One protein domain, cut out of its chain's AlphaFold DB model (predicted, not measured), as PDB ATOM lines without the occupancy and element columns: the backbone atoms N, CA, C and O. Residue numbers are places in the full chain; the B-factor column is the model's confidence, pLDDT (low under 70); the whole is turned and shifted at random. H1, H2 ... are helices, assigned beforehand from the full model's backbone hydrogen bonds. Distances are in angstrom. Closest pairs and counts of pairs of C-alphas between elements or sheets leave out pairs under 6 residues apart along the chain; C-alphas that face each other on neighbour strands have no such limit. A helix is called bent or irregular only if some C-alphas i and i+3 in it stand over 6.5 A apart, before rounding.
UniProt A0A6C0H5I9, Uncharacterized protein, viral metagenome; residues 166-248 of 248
ATOM      1  N   LYS A 166      63.596 -35.147 -11.315       93.44
ATOM      2  CA  LYS A 166      63.358 -34.132 -12.356       93.44
ATOM      3  C   LYS A 166      61.983 -34.291 -13.007       93.44
ATOM      4  O   LYS A 166      61.358 -33.301 -13.355       93.44
ATOM      5  N   LEU A 167      61.525 -35.537 -13.152       95.06
ATOM      6  CA  LEU A 167      60.244 -35.864 -13.786       95.06
ATOM      7  C   LEU A 167      59.070 -35.691 -12.819       95.06
ATOM      8  O   LEU A 167      58.004 -35.227 -13.200       95.06
ATOM      9  N   PHE A 168      59.261 -36.075 -11.557       92.88
ATOM     10  CA  PHE A 168      58.221 -36.016 -10.536       92.88
ATOM     11  C   PHE A 168      58.574 -34.945  -9.507       92.88
ATOM     12  O   PHE A 168      59.723 -34.862  -9.085       92.88
ATOM     13  N   LYS A 169      57.589 -34.193  -9.005       91.25
ATOM     14  CA  LYS A 169      57.771 -33.236  -7.894       91.25
ATOM     15  C   LYS A 169      57.934 -33.955  -6.541       91.25
ATOM     16  O   LYS A 169      57.206 -33.690  -5.593       91.25
ATOM     17  N   LYS A 170      58.857 -34.921  -6.462       92.62
ATOM     18  CA  LYS A 170      59.132 -35.750  -5.280       92.62
ATOM     19  C   LYS A 170      60.620 -35.763  -4.952       92.62
ATOM     20  O   LYS A 170      61.467 -35.711  -5.848       92.62
ATOM     21  N   ILE A 171      60.929 -35.885  -3.666       92.38
ATOM     22  CA  ILE A 171      62.296 -35.964  -3.150       92.38
ATOM     23  C   ILE A 171      62.439 -37.275  -2.375       92.38
ATOM     24  O   ILE A 171      61.682 -37.528  -1.442       92.38
ATOM     25  N   GLY A 172      63.390 -38.121  -2.772       94.38
ATOM     26  CA  GLY A 172      63.748 -39.341  -2.051       94.38
ATOM     27  C   GLY A 172      64.865 -39.064  -1.048       94.38
ATOM     28  O   GLY A 172      65.951 -38.646  -1.436       94.38
ATOM     29  N   ILE A 173      64.628 -39.301   0.240       93.81
ATOM     30  CA  ILE A 173      65.623 -39.071   1.298       93.81
ATOM     31  C   ILE A 173      65.879 -40.392   2.021       93.81
ATOM     32  O   ILE A 173      64.939 -41.066   2.444       93.81
ATOM     33  N   LEU A 174      67.151 -40.771   2.169       95.50
ATOM     34  CA  LEU A 174      67.543 -41.935   2.960       95.50
ATOM     35  C   LEU A 174      67.842 -41.513   4.397       95.50
ATOM     36  O   LEU A 174      68.846 -40.860   4.667       95.50
ATOM     37  N   ILE A 175      67.011 -41.966   5.330       95.25
ATOM     38  CA  ILE A 175      67.267 -41.820   6.765       95.25
ATOM     39  C   ILE A 175      67.935 -43.108   7.254       95.25
ATOM     40  O   ILE A 175      67.276 -44.140   7.455       95.25
ATOM     41  N   LYS A 176      69.267 -43.058   7.374       94.56
ATOM     42  CA  LYS A 176      70.109 -44.221   7.695       94.56
ATOM     43  C   LYS A 176      69.941 -44.689   9.141       94.56
ATOM     44  O   LYS A 176      69.896 -45.892   9.381       94.56
ATOM     45  N   ASP A 177      69.836 -43.760  10.084       97.44
ATOM     46  CA  ASP A 177      69.770 -44.083  11.505       97.44
ATOM     47  C   ASP A 177      68.362 -44.545  11.946       97.44
ATOM     48  O   ASP A 177      67.321 -44.086  11.469       97.44
ATOM     49  N   LYS A 178      68.337 -45.520  12.859       95.75
ATOM     50  CA  LYS A 178      67.115 -46.126  13.392       95.75
ATOM     51  C   LYS A 178      66.440 -45.216  14.412       95.75
ATOM     52  O   LYS A 178      65.210 -45.203  14.463       95.75
ATOM     53  N   GLN A 179      67.211 -44.492  15.225       97.25
ATOM     54  CA  GLN A 179      66.648 -43.624  16.262       97.25
ATOM     55  C   GLN A 179      65.904 -42.453  15.626       97.25
ATOM     56  O   GLN A 179      64.717 -42.277  15.885       97.25
ATOM     57  N   THR A 180      66.542 -41.750  14.693       97.25
ATOM     58  CA  THR A 180      65.900 -40.696  13.887       97.25
ATOM     59  C   THR A 180      64.638 -41.186  13.175       97.25
ATOM     60  O   THR A 180      63.595 -40.541  13.266       97.25
ATOM     61  N   ARG A 181      64.666 -42.371  12.547       96.50
ATOM     62  CA  ARG A 181      63.472 -42.960  11.914       96.50
ATOM     63  C   ARG A 181      62.339 -43.222  12.912       96.50
ATOM     64  O   ARG A 181      61.175 -43.005  12.582       96.50
ATOM     65  N   LYS A 182      62.666 -43.689  14.122       97.50
ATOM     66  CA  LYS A 182      61.685 -43.909  15.194       97.50
ATOM     67  C   LYS A 182      61.098 -42.585  15.682       97.50
ATOM     68  O   LYS A 182      59.887 -42.503  15.841       97.50
ATOM     69  N   ASN A 183      61.928 -41.560  15.856       97.00
ATOM     70  CA  ASN A 183      61.485 -40.233  16.278       97.00
ATOM     71  C   ASN A 183      60.519 -39.620  15.254       97.00
ATOM     72  O   ASN A 183      59.467 -39.133  15.640       97.00
ATOM     73  N   ILE A 184      60.816 -39.738  13.955       94.88
ATOM     74  CA  ILE A 184      59.926 -39.275  12.877       94.88
ATOM     75  C   ILE A 184      58.592 -40.034  12.898       94.88
ATOM     76  O   ILE A 184      57.536 -39.413  12.843       94.88
ATOM     77  N   MET A 185      58.617 -41.367  13.032       94.56
ATOM     78  CA  MET A 185      57.379 -42.150  13.154       94.56
ATOM     79  C   MET A 185      56.566 -41.775  14.396       94.56
ATOM     80  O   MET A 185      55.340 -41.775  14.338       94.56
ATOM     81  N   ASN A 186      57.227 -41.496  15.519       96.69
ATOM     82  CA  ASN A 186      56.559 -41.078  16.747       96.69
ATOM     83  C   ASN A 186      55.921 -39.696  16.577       96.69
ATOM     84  O   ASN A 186      54.728 -39.574  16.817       96.69
ATOM     85  N   ALA A 187      56.655 -38.715  16.044       93.75
ATOM     86  CA  ALA A 187      56.126 -37.382  15.760       93.75
ATOM     87  C   ALA A 187      54.902 -37.434  14.823       93.75
ATOM     88  O   ALA A 187      53.894 -36.778  15.070       93.75
ATOM     89  N   GLN A 188      54.935 -38.277  13.783       93.31
ATOM     90  CA  GLN A 188      53.771 -38.496  12.913       93.31
ATOM     91  C   GLN A 188      52.572 -39.090  13.663       93.31
ATOM     92  O   GLN A 188      51.433 -38.690  13.430       93.31
ATOM     93  N   LYS A 189      52.802 -40.048  14.568       94.69
ATOM     94  CA  LYS A 189      51.732 -40.631  15.395       94.69
ATOM     95  C   LYS A 189      51.151 -39.613  16.372       94.69
ATOM     96  O   LYS A 189      49.935 -39.564  16.524       94.69
ATOM     97  N   GLU A 190      52.001 -38.798  16.986       94.88
ATOM     98  CA  GLU A 190      51.599 -37.716  17.884       94.88
ATOM     99  C   GLU A 190      50.682 -36.729  17.153       94.88
ATOM    100  O   GLU A 190      49.570 -36.483  17.614       94.88
ATOM    101  N   LEU A 191      51.063 -36.280  15.949       92.56
ATOM    102  CA  LEU A 191      50.224 -35.402  15.121       92.56
ATOM    103  C   LEU A 191      48.852 -36.012  14.807       92.56
ATOM    104  O   LEU A 191      47.845 -35.305  14.832       92.56
ATOM    105  N   LYS A 192      48.791 -37.325  14.558       91.38
ATOM    106  CA  LYS A 192      47.532 -38.043  14.296       91.38
ATOM    107  C   LYS A 192      46.642 -38.173  15.525       91.38
ATOM    108  O   LYS A 192      45.423 -38.210  15.367       91.38
ATOM    109  N   SER A 193      47.229 -38.251  16.719       92.94
ATOM    110  CA  SER A 193      46.497 -38.406  17.982       92.94
ATOM    111  C   SER A 193      45.843 -37.127  18.507       92.94
ATOM    112  O   SER A 193      44.994 -37.215  19.390       92.94
ATOM    113  N   ILE A 194      46.185 -35.960  17.953       95.75
ATOM    114  CA  ILE A 194      45.614 -34.674  18.373       95.75
ATOM    115  C   ILE A 194      44.076 -34.718  18.261       95.75
ATOM    116  O   ILE A 194      43.534 -35.269  17.288       95.75
ATOM    117  N   PRO A 195      43.340 -34.183  19.254       96.75
ATOM    118  CA  PRO A 195      41.886 -34.183  19.229       96.75
ATOM    119  C   PRO A 195      41.352 -33.367  18.047       96.75
ATOM    120  O   PRO A 195      41.914 -32.350  17.640       96.75
ATOM    121  N   ILE A 196      40.219 -33.804  17.497       95.62
ATOM    122  CA  ILE A 196      39.651 -33.217  16.275       95.62
ATOM    123  C   ILE A 196      39.289 -31.733  16.433       95.62
ATOM    124  O   ILE A 196      39.368 -30.978  15.466       95.62
ATOM    125  N   LEU A 197      38.928 -31.307  17.646       95.50
ATOM    126  CA  LEU A 197      38.618 -29.914  17.966       95.50
ATOM    127  C   LEU A 197      39.838 -29.007  17.745       95.50
ATOM    128  O   LEU A 197      39.748 -28.010  17.034       95.50
ATOM    129  N   GLU A 198      40.997 -29.392  18.286       96.25
ATOM    130  CA  GLU A 198      42.245 -28.642  18.105       96.25
ATOM    131  C   GLU A 198      42.659 -28.590  16.636       96.25
ATOM    132  O   GLU A 198      43.080 -27.544  16.146       96.25
ATOM    133  N   ILE A 199      42.489 -29.700  15.913       96.69
ATOM    134  CA  ILE A 199      42.748 -29.765  14.473       96.69
ATOM    135  C   ILE A 199      41.885 -28.746  13.725       96.69
ATOM    136  O   ILE A 199      42.420 -27.954  12.949       96.69
ATOM    137  N   LYS A 200      40.571 -28.717  13.984       95.00
ATOM    138  CA  LYS A 200      39.648 -27.753  13.366       95.00
ATOM    139  C   LYS A 200      40.057 -26.314  13.667       95.00
ATOM    140  O   LYS A 200      40.149 -25.515  12.740       95.00
ATOM    141  N   ASN A 201      40.389 -26.005  14.918       94.50
ATOM    142  CA  ASN A 201      40.809 -24.661  15.319       94.50
ATOM    143  C   ASN A 201      42.112 -24.242  14.625       94.50
ATOM    144  O   ASN A 201      42.214 -23.133  14.102       94.50
ATOM    145  N   ARG A 202      43.104 -25.139  14.550       94.56
ATOM    146  CA  ARG A 202      44.383 -24.866  13.874       94.56
ATOM    147  C   ARG A 202      44.214 -24.690  12.368       94.56
ATOM    148  O   ARG A 202      44.839 -23.801  11.795       94.56
ATOM    149  N   LEU A 203      43.371 -25.501  11.731       94.88
ATOM    150  CA  LEU A 203      43.062 -25.373  10.307       94.88
ATOM    151  C   LEU A 203      42.252 -24.101  10.007       94.88
ATOM    152  O   LEU A 203      42.559 -23.431   9.021       94.88
ATOM    153  N   LYS A 204      41.280 -23.732  10.861       94.25
ATOM    154  CA  LYS A 204      40.510 -22.477  10.756       94.25
ATOM    155  C   LYS A 204      41.437 -21.269  10.878       94.25
ATOM    156  O   LYS A 204      41.419 -20.406  10.006       94.25
ATOM    157  N   LYS A 205      42.316 -21.259  11.889       92.31
ATOM    158  CA  LYS A 205      43.308 -20.192  12.116       92.31
ATOM    159  C   LYS A 205      44.239 -19.989  10.918       92.31
ATOM    160  O   LYS A 205      44.594 -18.864  10.597       92.31
ATOM    161  N   LYS A 206      44.621 -21.076  10.243       93.75
ATOM    162  CA  LYS A 206      45.444 -21.034   9.023       93.75
ATOM    163  C   LYS A 206      44.646 -20.715   7.751       93.75
ATOM    164  O   LYS A 206      45.225 -20.701   6.667       93.75
ATOM    165  N   GLY A 207      43.329 -20.524   7.856       94.25
ATOM    166  CA  GLY A 207      42.432 -20.303   6.723       94.25
ATOM    167  C   GLY A 207      42.310 -21.505   5.781       94.25
ATOM    168  O   GLY A 207      41.864 -21.350   4.650       94.25
ATOM    169  N   LEU A 208      42.730 -22.704   6.199       94.75
ATOM    170  CA  LEU A 208      42.709 -23.905   5.353       94.75
ATOM    171  C   LEU A 208      41.313 -24.522   5.247       94.75
ATOM    172  O   LEU A 208      41.019 -25.213   4.274       94.75
ATOM    173  N   ILE A 209      40.458 -24.265   6.236       95.50
ATOM    174  CA  ILE A 209      39.050 -24.660   6.232       95.50
ATOM    175  C   ILE A 209      38.176 -23.473   6.626       95.50
ATOM    176  O   ILE A 209      38.624 -22.571   7.340       95.50
ATOM    177  N   LYS A 210      36.915 -23.512   6.190       95.06
ATOM    178  CA  LYS A 210      35.878 -22.589   6.651       95.06
ATOM    179  C   LYS A 210      35.331 -23.014   8.021       95.06
ATOM    180  O   LYS A 210      35.255 -24.211   8.316       95.06
ATOM    181  N   SER A 211      34.910 -22.053   8.835       93.81
ATOM    182  CA  SER A 211      34.036 -22.276   9.992       93.81
ATOM    183  C   SER A 211      32.772 -23.026   9.556       93.81
ATOM    184  O   SER A 211      32.280 -22.848   8.446       93.81
ATOM    185  N   GLY A 212      32.292 -23.956  10.385       91.75
ATOM    186  CA  GLY A 212      31.120 -24.781  10.055       91.75
ATOM    187  C   GLY A 212      31.336 -25.860   8.980       91.75
ATOM    188  O   GLY A 212      30.380 -26.533   8.607       91.75
ATOM    189  N   SER A 213      32.565 -26.078   8.489       93.31
ATOM    190  CA  SER A 213      32.830 -27.128   7.494       93.31
ATOM    191  C   SER A 213      32.429 -28.525   7.997       93.31
ATOM    192  O   SER A 213      32.879 -28.979   9.054       93.31
ATOM    193  N   THR A 214      31.635 -29.234   7.191       95.31
ATOM    194  CA  THR A 214      31.180 -30.619   7.414       95.31
ATOM    195  C   THR A 214      32.191 -31.669   6.936       95.31
ATOM    196  O   THR A 214      31.849 -32.839   6.771       95.31
ATOM    197  N   ALA A 215      33.448 -31.269   6.704       95.31
ATOM    198  CA  ALA A 215      34.493 -32.154   6.205       95.31
ATOM    199  C   ALA A 215      34.686 -33.397   7.106       95.31
ATOM    200  O   ALA A 215      34.716 -33.265   8.339       95.31
ATOM    201  N   PRO A 216      34.881 -34.594   6.516       96.56
ATOM    202  CA  PRO A 216      35.131 -35.818   7.271       96.56
ATOM    203  C   PRO A 216      36.356 -35.711   8.183       96.56
ATOM    204  O   PRO A 216      37.353 -35.064   7.850       96.56
ATOM    205  N   SER A 217      36.309 -36.401   9.326       94.31
ATOM    206  CA  SER A 217      37.382 -36.324  10.327       94.31
ATOM    207  C   SER A 217      38.737 -36.817   9.805       94.31
ATOM    208  O   SER A 217      39.764 -36.212  10.114       94.31
ATOM    209  N   ASP A 218      38.741 -37.836   8.942       95.69
ATOM    210  CA  ASP A 218      39.956 -38.371   8.322       95.69
ATOM    211  C   ASP A 218      40.617 -37.354   7.387       95.69
ATOM    212  O   ASP A 218      41.840 -37.194   7.399       95.69
ATOM    213  N   LEU A 219      39.805 -36.605   6.632       96.38
ATOM    214  CA  LEU A 219      40.288 -35.547   5.749       96.38
ATOM    215  C   LEU A 219      40.908 -34.403   6.557       96.38
ATOM    216  O   LEU A 219      41.995 -33.938   6.222       96.38
ATOM    217  N   LEU A 220      40.258 -33.982   7.645       96.25
ATOM    218  CA  LEU A 220      40.771 -32.935   8.534       96.25
ATOM    219  C   LEU A 220      42.105 -33.339   9.175       96.25
ATOM    220  O   LEU A 220      43.042 -32.543   9.204       96.25
ATOM    221  N   ARG A 221      42.217 -34.588   9.641       96.69
ATOM    222  CA  ARG A 221      43.470 -35.133  10.188       96.69
ATOM    223  C   ARG A 221      44.580 -35.143   9.141       96.69
ATOM    224  O   ARG A 221      45.675 -34.669   9.431       96.69
ATOM    225  N   ALA A 222      44.290 -35.616   7.928       95.56
ATOM    226  CA  ALA A 222      45.257 -35.654   6.833       95.56
ATOM    227  C   ALA A 222      45.690 -34.247   6.382       95.56
ATOM    228  O   ALA A 222      46.877 -33.999   6.172       95.56
ATOM    229  N   MET A 223      44.751 -33.300   6.267       95.06
ATOM    230  CA  MET A 223      45.054 -31.903   5.936       95.06
ATOM    231  C   MET A 223      45.958 -31.263   6.983       95.06
ATOM    232  O   MET A 223      46.926 -30.589   6.637       95.06
ATOM    233  N   TYR A 224      45.657 -31.486   8.258       95.75
ATOM    234  CA  TYR A 224      46.454 -30.959   9.351       95.75
ATOM    235  C   TYR A 224      47.856 -31.569   9.402       95.75
ATOM    236  O   TYR A 224      48.830 -30.823   9.497       95.75
ATOM    237  N   GLU A 225      47.975 -32.892   9.262       93.88
ATOM    238  CA  GLU A 225      49.264 -33.589   9.163       93.88
ATOM    239  C   GLU A 225      50.112 -32.996   8.033       93.88
ATOM    240  O   GLU A 225      51.232 -32.542   8.270       93.88
ATOM    241  N   ASN A 226      49.550 -32.916   6.825       93.81
ATOM    242  CA  ASN A 226      50.250 -32.392   5.658       93.81
ATOM    243  C   ASN A 226      50.621 -30.914   5.824       93.81
ATOM    244  O   ASN A 226      51.733 -30.530   5.470       93.81
ATOM    245  N   SER A 227      49.722 -30.097   6.379       94.06
ATOM    246  CA  SER A 227      49.981 -28.678   6.630       94.06
ATOM    247  C   SER A 227      51.150 -28.492   7.589       94.06
ATOM    248  O   SER A 227      52.055 -27.732   7.278       94.06
ATOM    249  N   VAL A 228      51.177 -29.202   8.719       93.00
ATOM    250  CA  VAL A 228      52.273 -29.084   9.693       93.00
ATOM    251  C   VAL A 228      53.586 -29.621   9.120       93.00
ATOM    252  O   VAL A 228      54.629 -28.996   9.297       93.00
ATOM    253  N   MET A 229      53.549 -30.752   8.410       89.50
ATOM    254  CA  MET A 229      54.746 -31.367   7.826       89.50
ATOM    255  C   MET A 229      55.361 -30.543   6.692       89.50
ATOM    256  O   MET A 229      56.576 -30.578   6.506       89.50
ATOM    257  N   ALA A 230      54.540 -29.830   5.924       90.50
ATOM    258  CA  ALA A 230      55.007 -29.027   4.802       90.50
ATOM    259  C   ALA A 230      55.587 -27.660   5.226       90.50
ATOM    260  O   ALA A 230      56.190 -26.982   4.395       90.50
ATOM    261  N   GLY A 231      55.471 -27.284   6.503       85.94
ATOM    262  CA  GLY A 231      55.938 -26.006   7.049       85.94
ATOM    263  C   GLY A 231      54.779 -25.080   7.412       85.94
ATOM    264  O   GLY A 231      53.618 -25.458   7.299       85.94
ATOM    265  N   ASP A 232      55.050 -23.866   7.895       79.94
ATOM    266  CA  ASP A 232      53.984 -22.958   8.334       79.94
ATOM    267  C   ASP A 232      53.185 -22.384   7.148       79.94
ATOM    268  O   ASP A 232      53.424 -21.284   6.663       79.94
ATOM    269  N   ILE A 233      52.257 -23.190   6.633       92.31
ATOM    270  CA  ILE A 233      51.393 -22.839   5.510       92.31
ATOM    271  C   ILE A 233      50.167 -22.101   6.038       92.31
ATOM    272  O   ILE A 233      49.510 -22.579   6.972       92.31
ATOM    273  N   MET A 234      49.843 -20.984   5.387       93.38
ATOM    274  CA  MET A 234      48.607 -20.230   5.571       93.38
ATOM    275  C   MET A 234      47.925 -19.995   4.223       93.38
ATOM    276  O   MET A 234      48.589 -19.827   3.199       93.38
ATOM    277  N   ASN A 235      46.595 -19.988   4.225       94.56
ATOM    278  CA  ASN A 235      45.801 -19.632   3.060       94.56
ATOM    279  C   ASN A 235      45.689 -18.105   2.942       94.56
ATOM    280  O   ASN A 235      45.324 -17.432   3.902       94.56
ATOM    281  N   THR A 236      45.959 -17.567   1.756       94.88
ATOM    282  CA  THR A 236      45.858 -16.132   1.455       94.88
ATOM    283  C   THR A 236      44.505 -15.735   0.857       94.88
ATOM    284  O   THR A 236      44.292 -14.559   0.563       94.88
ATOM    285  N   ASN A 237      43.596 -16.688   0.626       95.62
ATOM    286  CA  ASN A 237      42.290 -16.405   0.041       95.62
ATOM    287  C   ASN A 237      41.411 -15.582   1.003       95.62
ATOM    288  O   ASN A 237      41.041 -16.056   2.079       95.62
ATOM    289  N   LYS A 238      41.043 -14.370   0.572       95.12
ATOM    290  CA  LYS A 238      40.254 -13.403   1.346       95.12
ATOM    291  C   LYS A 238      38.867 -13.925   1.710       95.12
ATOM    292  O   LYS A 238      38.443 -13.715   2.837       95.12
ATOM    293  N   ASP A 239      38.209 -14.659   0.817       93.75
ATOM    294  CA  ASP A 239      36.828 -15.118   1.030       93.75
ATOM    295  C   ASP A 239      36.726 -16.096   2.206       93.75
ATOM    296  O   ASP A 239      35.768 -16.086   2.974       93.75
ATOM    297  N   VAL A 240      37.738 -16.956   2.362       93.44
ATOM    298  CA  VAL A 240      37.801 -17.913   3.475       93.44
ATOM    299  C   VAL A 240      38.130 -17.197   4.778       93.44
ATOM    300  O   VAL A 240      37.552 -17.524   5.812       93.44
ATOM    301  N   LEU A 241      39.037 -16.220   4.731       91.38
ATOM    302  CA  LEU A 241      39.404 -15.421   5.898       91.38
ATOM    303  C   LEU A 241      38.216 -14.595   6.402       91.38
ATOM    304  O   LEU A 241      37.932 -14.630   7.596       91.38
ATOM    305  N   LEU A 242      37.492 -13.929   5.499       94.44
ATOM    306  CA  LEU A 242      36.311 -13.134   5.828       94.44
ATOM    307  C   LEU A 242      35.209 -14.012   6.428       94.44
ATOM    308  O   LEU A 242      34.754 -13.745   7.533       94.44
ATOM    309  N   HIS A 243      34.869 -15.125   5.773       95.31
ATOM    310  CA  HIS A 243      33.885 -16.075   6.295       95.31
ATOM    311  C   HIS A 243      34.261 -16.606   7.688       95.31
ATOM    312  O   HIS A 243      33.395 -16.838   8.533       95.31
ATOM    313  N   ASN A 244      35.551 -16.859   7.927       93.81
ATOM    314  CA  ASN A 244      36.027 -17.353   9.214       93.81
ATOM    315  C   ASN A 244      35.944 -16.310  10.318       93.81
ATOM    316  O   ASN A 244      35.694 -16.725  11.446       93.81
ATOM    317  N   PHE A 245      36.158 -15.037   9.980       93.19
ATOM    318  CA  PHE A 245      36.046 -13.887  10.872       93.19
ATOM    319  C   PHE A 245      34.586 -13.554  11.198       93.19
ATOM    320  O   PHE A 245      34.252 -13.339  12.354       93.19
ATOM    321  N   GLU A 246      33.702 -13.565  10.198       93.81
ATOM    322  CA  GLU A 246      32.268 -13.287  10.378       93.81
ATOM    323  C   GLU A 246      31.556 -14.347  11.230       93.81
ATOM    324  O   GLU A 246      30.592 -14.040  11.921       93.81
ATOM    325  N   ASN A 247      32.034 -15.592  11.184       85.75
ATOM    326  CA  ASN A 247      31.477 -16.731  11.919       85.75
ATOM    327  C   ASN A 247      32.444 -17.225  13.013       85.75
ATOM    328  O   ASN A 247      32.600 -18.440  13.218       85.75
ATOM    329  N   GLU A 248      33.210 -16.312  13.608       70.56
ATOM    330  CA  GLU A 248      34.069 -16.579  14.768       70.56
ATOM    331  C   GLU A 248      33.354 -16.408  16.102       70.56
ATOM    332  O   GLU A 248      32.433 -15.569  16.196       70.56
TER     333      GLU A 248
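AT A GLANCE: This is residues 166 to 248 of the 248 residues of an uncharacterized protein of viral metagenome (UniProt A0A6C0H5I9). Two helices, H2 and H3, pack across each other at a steep tilt in a small body; the long helix H1 reaches away from it like an arm, touching H3 with its residues 188 to 192 alone, and the short H4 sits at the other end, near H2. A tail of residues 166 to 174 sticks out at the start, as do residues 176 to 183, of which 178 to 183 belong to H1. The printed part has 83 residues with four named helices, H1, H2, H3 and H4 in that order, and no named strand; its class is all helix. It is loose, with a radius of gyration of the C-alphas of 15.7 A, and its C-alphas span 49 by 34 by 20 A.

HOW THE PARTS SIT: The printed part begins with residues 166 to 177, which hold no named element, and their C-alphas lie 19 to 26 A from the mean of all C-alphas. Next comes H1, residues 178 to 193, whose residues 188 to 192 alone touch H3, residues 217 to 230. H3 in turn touches H1 with residues 221 to 225 alone. The closest C-alphas of H1 and H3 are those of Leu 191 and Glu 225, 6.3 A apart. H1 and H3 run opposite ways at a steep tilt of 43 degrees. H2, residues 196 to 205, follows H1 in the chain, yet H1 and H2 are apart. H2 and H3 touch, with 9 pairs of C-alphas within 8 A; the closest are those of Ile 199 and Tyr 224, 6.4 A apart. These two run the same way at a steep tilt of 53 degrees, with their centres 10.3 A apart. H4, residues 238 to 246, touches no helix. It is close to H2 but not clearly touching it: the closest C-alphas, those of Lys 204 and Asn 244, are 7.0 A apart. H2 and H4 run opposite ways at a steep tilt of 60 degrees. H4 is apart from H1, and also from H3, which it follows in the chain. In H1, H2, H3 and H4 every O i to N i+4 pair is within hydrogen-bond range.

IN THESE COORDINATES: H1 begins at Lys 178, whose C-alpha is printed at (67.115, -46.126, 13.392), and ends at Ser 193. It is the longest helix by residues, with 16, and measures 22.5 A from first to last C-alpha. H2 runs from Ile 196 to Lys 205 and measures 14.2 A. H3 begins at Ser 217, with its C-alpha at (37.382, -36.324, 10.327), and reaches Ala 230, 19.9 A from first to last C-alpha. H4 begins at Lys 238 and ends at Glu 246, whose C-alpha stands at (32.268, -13.287, 10.378); its length is 12.1 A. No helix is bent or irregular.

THE WHOLE: The two C-alphas farthest apart are those of Lys 176 and Glu 246, at 48.9 A, while those of Lys 166 and Glu 248, the first and last printed, are 43.6 A apart. Without the stretches that stand free, the body has 66 residues, spans 43 by 21 by 15 A and has a radius of gyration of 12.4 A. The link from H1 to H2 is tight, with 2 residues; the one from H2 to H3 is long, with 11; the one from H3 to H4 is short, with 7. The printed part has no cut, and its end at residue 248 is the chain's last residue. In this predicted model the mean pLDDT of the printed part is 93.8, and no printed residue is under 70.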